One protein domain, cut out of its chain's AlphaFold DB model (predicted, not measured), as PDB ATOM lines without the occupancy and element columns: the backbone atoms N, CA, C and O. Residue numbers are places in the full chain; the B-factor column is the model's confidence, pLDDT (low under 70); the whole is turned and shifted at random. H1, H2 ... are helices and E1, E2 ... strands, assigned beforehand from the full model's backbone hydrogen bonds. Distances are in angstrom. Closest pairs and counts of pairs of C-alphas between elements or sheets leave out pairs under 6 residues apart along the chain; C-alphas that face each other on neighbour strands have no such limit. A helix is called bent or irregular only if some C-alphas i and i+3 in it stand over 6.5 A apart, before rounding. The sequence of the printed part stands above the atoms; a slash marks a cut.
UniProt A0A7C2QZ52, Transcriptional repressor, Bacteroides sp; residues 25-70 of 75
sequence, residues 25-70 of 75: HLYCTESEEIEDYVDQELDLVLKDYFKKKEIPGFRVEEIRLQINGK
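Overview. This is residues 25 to 70 of the 75 residues of the protein "Transcriptional repressor" of Bacteroides sp (UniProt A0A7C2QZ52). A small three-stranded sheet at one end and a single helix, H1, at the other make a long, loose loop of chain: a hairpin of E1 and E2 leads through a tight link into H1, and a long unnamed stretch, residues 53 to 65, comes back to set E3 beside E1. H1 does not pack on the sheet, and residues 52 to 59, from the last residue of H1 into the returning stretch, stick out at the far end. The printed part has 46 residues, with one named helix and three named strands in the order E1, E2, H1, E3; the sheet is mixed, in the order E2, E1, E3, and the class is mixed, helices and strands. The whole is loose, with a radius of gyration of the C-alphas of 13.3 A, and elongated, spanning 37 by 23 by 14 A.

Arrangement. E1, residues 25 to 28, is the inner strand of the sheet. E2, residues 34 to 37, is its antiparallel neighbour at 141 degrees, and the two form a hairpin. The C-alphas of Tyr 27 and Ile 34 face each other at 4.7 A, and N 26 and O 35 are within hydrogen-bond range at 2.8 A, as are N 35 and O 26 at 2.9 A. E3, residues 66 to 69, is the parallel neighbour of E1 at 26 degrees. The C-alphas of His 25 and Gln 66 face each other at 4.8 A, and N 67 and O 25 are within hydrogen-bond range at 2.8 A, as are N 69 and O 27 at 2.9 A. E2 and E3 are the edge strands. H1, residues 40 to 52, is not on the sheet, with 0 pairs of C-alphas within 10 A, and it is apart from E1. In H1 every O i to N i+4 pair is within hydrogen-bond range.

Along the chain. E1 begins at C-alpha 25, (116.390, 112.598, 133.434), and is 9.6 A long from first to last C-alpha. E2 follows and is 9.5 A long. H1 runs 18.5 A from C-alpha 40 at (122.819, 121.060, 141.750) to C-alpha 52 at (120.215, 136.189, 131.347), and it is not bent. E3, 9.6 A long, ends at C-alpha 69, (122.115, 108.621, 125.625).

Size, cuts and confidence. The two C-alphas farthest apart, those of Ser 31 and Gly 57, are 37.9 A from each other. The C-alphas of the first and last printed residues, His 25 and Lys 70, are 12.7 A apart. The link from H1 to E3 is long, with 13 residues, while those from E1 to E2 and from E2 to H1 are tight. Residues 52 to 59 stand free. The printed part has no cut. The mean pLDDT of the printed part is 87.3, and no printed residue is under 70.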
ATOM      1  N   HIS A  25     116.562 113.997 133.828       87.25
ATOM      2  CA  HIS A  25     116.390 112.598 133.434       87.25
ATOM      3  C   HIS A  25     117.428 112.183 132.397       87.25
ATOM      4  O   HIS A  25     117.618 112.872 131.389       87.25
ATOM      5  N   LEU A  26     118.058 111.031 132.609       89.81
ATOM      6  CA  LEU A  26     118.760 110.299 131.563       89.81
ATOM      7  C   LEU A  26     117.757 109.373 130.894       89.81
ATOM      8  O   LEU A  26     117.111 108.577 131.566       89.81
ATOM      9  N   TYR A  27     117.639 109.462 129.578       92.88
ATOM     10  CA  TYR A  27     116.858 108.527 128.786       92.88
ATOM     11  C   TYR A  27     117.806 107.648 127.972       92.88
ATOM     12  O   TYR A  27     118.553 108.140 127.116       92.88
ATOM     13  N   CYS A  28     117.780 106.343 128.234       91.50
ATOM     14  CA  CYS A  28     118.528 105.370 127.461       91.50
ATOM     15  C   CYS A  28     117.771 105.027 126.181       91.50
ATOM     16  O   CYS A  28     116.713 104.411 126.193       91.50
ATOM     17  N   THR A  29     118.357 105.383 125.049       90.56
ATOM     18  CA  THR A  29     117.764 105.154 123.724       90.56
ATOM     19  C   THR A  29     117.755 103.685 123.288       90.56
ATOM     20  O   THR A  29     117.107 103.362 122.299       90.56
ATOM     21  N   GLU A  30     118.477 102.803 123.986       90.81
ATOM     22  CA  GLU A  30     118.523 101.365 123.679       90.81
ATOM     23  C   GLU A  30     117.590 100.535 124.559       90.81
ATOM     24  O   GLU A  30     116.939  99.627 124.052       90.81
ATOM     25  N   SER A  31     117.538 100.825 125.861       89.19
ATOM     26  CA  SER A  31     116.692 100.098 126.814       89.19
ATOM     27  C   SER A  31     115.350 100.781 127.079       89.19
ATOM     28  O   SER A  31     114.514 100.207 127.768       89.19
ATOM     29  N   GLU A  32     115.145 101.995 126.556       88.44
ATOM     30  CA  GLU A  32     114.009 102.878 126.869       88.44
ATOM     31  C   GLU A  32     113.889 103.224 128.368       88.44
ATOM     32  O   GLU A  32     112.873 103.754 128.817       88.44
ATOM     33  N   GLU A  33     114.940 102.956 129.149       88.44
ATOM     34  CA  GLU A  33     114.993 103.237 130.581       88.44
ATOM     35  C   GLU A  33     115.161 104.734 130.849       88.44
ATOM     36  O   GLU A  33     115.864 105.446 130.125       88.44
ATOM     37  N   ILE A  34     114.531 105.194 131.929       89.50
ATOM     38  CA  ILE A  34     114.679 106.545 132.459       89.50
ATOM     39  C   ILE A  34     115.328 106.435 133.837       89.50
ATOM     40  O   ILE A  34     114.829 105.704 134.692       89.50
ATOM     41  N   GLU A  35     116.420 107.165 134.049       87.69
ATOM     42  CA  GLU A  35     117.077 107.287 135.353       87.69
ATOM     43  C   GLU A  35     117.144 108.759 135.779       87.69
ATOM     44  O   GLU A  35     117.388 109.649 134.956       87.69
ATOM     45  N   ASP A  36     116.937 109.016 137.070       86.12
ATOM     46  CA  ASP A  36     117.050 110.358 137.638       86.12
ATOM     47  C   ASP A  36     118.521 110.791 137.688       86.12
ATOM     48  O   ASP A  36     119.397 110.076 138.178       86.12
ATOM     49  N   TYR A  37     118.788 112.000 137.207       86.25
ATOM     50  CA  TYR A  37     120.084 112.662 137.254       86.25
ATOM     51  C   TYR A  37     119.978 113.918 138.111       86.25
ATOM     52  O   TYR A  37     119.236 114.848 137.790       86.25
ATOM     53  N   VAL A  38     120.722 113.943 139.213       84.38
ATOM     54  CA  VAL A  38     120.711 115.057 140.164       84.38
ATOM     55  C   VAL A  38     122.052 115.760 140.129       84.38
ATOM     56  O   VAL A  38     123.080 115.173 140.460       84.38
ATOM     57  N   ASP A  39     122.022 117.032 139.748       86.31
ATOM     58  CA  ASP A  39     123.200 117.883 139.662       86.31
ATOM     59  C   ASP A  39     122.817 119.328 140.005       86.31
ATOM     60  O   ASP A  39     122.221 120.060 139.212       86.31
ATOM     61  N   GLN A  40     123.155 119.734 141.230       84.88
ATOM     62  CA  GLN A  40     122.819 121.060 141.750       84.88
ATOM     63  C   GLN A  40     123.566 122.185 141.022       84.88
ATOM     64  O   GLN A  40     123.061 123.307 140.946       84.88
ATOM     65  N   GLU A  41     124.767 121.917 140.503       88.62
ATOM     66  CA  GLU A  41     125.528 122.908 139.745       88.62
ATOM     67  C   GLU A  41     124.859 123.143 138.392       88.62
ATOM     68  O   GLU A  41     124.621 124.291 138.003       88.62
ATOM     69  N   LEU A  42     124.466 122.067 137.711       86.88
ATOM     70  CA  LEU A  42     123.750 122.144 136.443       86.88
ATOM     71  C   LEU A  42     122.414 122.883 136.580       86.88
ATOM     72  O   LEU A  42     122.085 123.731 135.746       86.88
ATOM     73  N   ASP A  43     121.687 122.644 137.670       84.31
ATOM     74  CA  ASP A  43     120.484 123.398 138.015       84.31
ATOM     75  C   ASP A  43     120.738 124.910 138.079       84.31
ATOM     76  O   ASP A  43     119.935 125.707 137.579       84.31
ATOM     77  N   LEU A  44     121.838 125.327 138.715       85.19
ATOM     78  CA  LEU A  44     122.217 126.737 138.818       85.19
ATOM     79  C   LEU A  44     122.607 127.305 137.454       85.19
ATOM     80  O   LEU A  44     122.138 128.385 137.094       85.19
ATOM     81  N   VAL A  45     123.385 126.561 136.665       90.50
ATOM     82  CA  VAL A  45     123.789 126.967 135.312       90.50
ATOM     83  C   VAL A  45     122.568 127.204 134.423       90.50
ATOM     84  O   VAL A  45     122.480 128.242 133.765       90.50
ATOM     85  N   LEU A  46     121.600 126.285 134.423       88.25
ATOM     86  CA  LEU A  46     120.377 126.413 133.629       88.25
ATOM     87  C   LEU A  46     119.536 127.612 134.081       88.25
ATOM     88  O   LEU A  46     119.086 128.401 133.245       88.25
ATOM     89  N   LYS A  47     119.360 127.789 135.397       84.38
ATOM     90  CA  LYS A  47     118.641 128.942 135.960       84.38
ATOM     91  C   LYS A  47     119.290 130.259 135.542       84.38
ATOM     92  O   LYS A  47     118.605 131.144 135.030       84.38
ATOM     93  N   ASP A  48     120.599 130.385 135.719       88.12
ATOM     94  CA  ASP A  48     121.330 131.610 135.404       88.12
ATOM     95  C   ASP A  48     121.353 131.901 133.905       88.12
ATOM     96  O   ASP A  48     121.273 133.065 133.498       88.12
ATOM     97  N   TYR A  49     121.427 130.862 133.074       90.62
ATOM     98  CA  TYR A  49     121.397 131.010 131.627       90.62
ATOM     99  C   TYR A  49     120.072 131.612 131.152       90.62
ATOM    100  O   TYR A  49     120.086 132.632 130.460       90.62
ATOM    101  N   PHE A  50     118.932 131.047 131.559       86.06
ATOM    102  CA  PHE A  50     117.612 131.534 131.131       86.06
ATOM    103  C   PHE A  50     117.171 132.816 131.839       86.06
ATOM    104  O   PHE A  50     116.363 133.563 131.293       86.06
ATOM    105  N   LYS A  51     117.754 133.137 132.999       83.44
ATOM    106  CA  LYS A  51     117.612 134.461 133.616       83.44
ATOM    107  C   LYS A  51     118.311 135.554 132.804       83.44
ATOM    108  O   LYS A  51     117.825 136.676 132.738       83.44
ATOM    109  N   LYS A  52     119.466 135.247 132.200       87.56
ATOM    110  CA  LYS A  52     120.215 136.189 131.347       87.56
ATOM    111  C   LYS A  52     119.694 136.221 129.913       87.56
ATOM    112  O   LYS A  52     119.797 137.247 129.248       87.56
ATOM    113  N   LYS A  53     119.179 135.094 129.423       86.25
ATOM    114  CA  LYS A  53     118.618 134.941 128.081       86.25
ATOM    115  C   LYS A  53     117.125 134.705 128.161       86.25
ATOM    116  O   LYS A  53     116.645 133.590 127.962       86.25
ATOM    117  N   GLU A  54     116.413 135.790 128.430       83.12
ATOM    118  CA  GLU A  54     114.964 135.791 128.319       83.12
ATOM    119  C   GLU A  54     114.546 135.397 126.900       83.12
ATOM    120  O   GLU A  54     115.186 135.759 125.907       83.12
ATOM    121  N   ILE A  55     113.460 134.637 126.810       85.50
ATOM    122  CA  ILE A  55     112.865 134.240 125.541       85.50
ATOM    123  C   ILE A  55     111.768 135.270 125.239       85.50
ATOM    124  O   ILE A  55     110.795 135.349 125.993       85.50
ATOM    125  N   PRO A  56     111.892 136.088 124.175       88.88
ATOM    126  CA  PRO A  56     110.919 137.138 123.896       88.88
ATOM    127  C   PRO A  56     109.498 136.584 123.771       88.88
ATOM    128  O   PRO A  56     109.238 135.671 122.990       88.88
ATOM    129  N   GLY A  57     108.574 137.149 124.547       90.75
ATOM    130  CA  GLY A  57     107.178 136.711 124.570       90.75
ATOM    131  C   GLY A  57     106.931 135.381 125.291       90.75
ATOM    132  O   GLY A  57     105.830 134.845 125.179       90.75
ATOM    133  N   PHE A  58     107.908 134.851 126.029       85.12
ATOM    134  CA  PHE A  58     107.779 133.588 126.748       85.12
ATOM    135  C   PHE A  58     108.269 133.718 128.193       85.12
ATOM    136  O   PHE A  58     109.398 134.124 128.461       85.12
ATOM    137  N   ARG A  59     107.406 133.338 129.137       84.06
ATOM    138  CA  ARG A  59     107.724 133.282 130.564       84.06
ATOM    139  C   ARG A  59     108.095 131.849 130.927       84.06
ATOM    140  O   ARG A  59     107.310 130.931 130.715       84.06
ATOM    141  N   VAL A  60     109.299 131.667 131.455       82.69
ATOM    142  CA  VAL A  60     109.786 130.358 131.897       82.69
ATOM    143  C   VAL A  60     109.211 130.062 133.281       82.69
ATOM    144  O   VAL A  60     109.593 130.715 134.246       82.69
ATOM    145  N   GLU A  61     108.309 129.085 133.376       80.69
ATOM    146  CA  GLU A  61     107.753 128.613 134.660       80.69
ATOM    147  C   GLU A  61     108.580 127.456 135.250       80.69
ATOM    148  O   GLU A  61     108.776 127.359 136.459       80.69
ATOM    149  N   GLU A  62     109.110 126.581 134.392       79.62
ATOM    150  CA  GLU A  62     109.875 125.400 134.783       79.62
ATOM    151  C   GLU A  62     110.940 125.079 133.725       79.62
ATOM    152  O   GLU A  62     110.735 125.298 132.532       79.62
ATOM    153  N   ILE A  63     112.080 124.544 134.167       82.25
ATOM    154  CA  ILE A  63     113.133 124.018 133.294       82.25
ATOM    155  C   ILE A  63     113.289 122.540 133.639       82.25
ATOM    156  O   ILE A  63     113.601 122.219 134.785       82.25
ATOM    157  N   ARG A  64     113.082 121.661 132.654       83.00
ATOM    158  CA  ARG A  64     113.354 120.222 132.751       83.00
ATOM    159  C   ARG A  64     114.415 119.853 131.730       83.00
ATOM    160  O   ARG A  64     114.273 120.191 130.555       83.00
ATOM    161  N   LEU A  65     115.461 119.166 132.175       87.62
ATOM    162  CA  LEU A  65     116.502 118.642 131.301       87.62
ATOM    163  C   LEU A  65     116.305 117.137 131.127       87.62
ATOM    164  O   LEU A  65     116.240 116.397 132.107       87.62
ATOM    165  N   GLN A  66     116.241 116.703 129.870       89.62
ATOM    166  CA  GLN A  66     116.326 115.302 129.483       89.62
ATOM    167  C   GLN A  66     117.574 115.114 128.623       89.62
ATOM    168  O   GLN A  66     117.762 115.821 127.631       89.62
ATOM    169  N   ILE A  67     118.415 114.157 129.000       91.94
ATOM    170  CA  ILE A  67     119.636 113.802 128.285       91.94
ATOM    171  C   ILE A  67     119.417 112.431 127.651       91.94
ATOM    172  O   ILE A  67     119.284 111.430 128.348       91.94
ATOM    173  N   ASN A  68     119.380 112.385 126.321       93.19
ATOM    174  CA  ASN A  68     119.236 111.137 125.580       93.19
ATOM    175  C   ASN A  68     120.617 110.532 125.325       93.19
ATOM    176  O   ASN A  68     121.477 111.184 124.730       93.19
ATOM    177  N   GLY A  69     120.823 109.286 125.737       92.31
ATOM    178  CA  GLY A  69     122.115 108.621 125.625       92.31
ATOM    179  C   GLY A  69     122.011 107.104 125.569       92.31
ATOM    180  O   GLY A  69     120.950 106.532 125.314       92.31
ATOM    181  N   LYS A  70     123.154 106.458 125.772       92.25
ATOM    182  CA  LYS A  70     123.297 105.010 125.923       92.25
ATOM    183  C   LYS A  70     124.216 104.770 127.112       92.25
ATOM    184  O   LYS A  70     125.238 105.451 127.220       92.25
TER     185      LYS A  70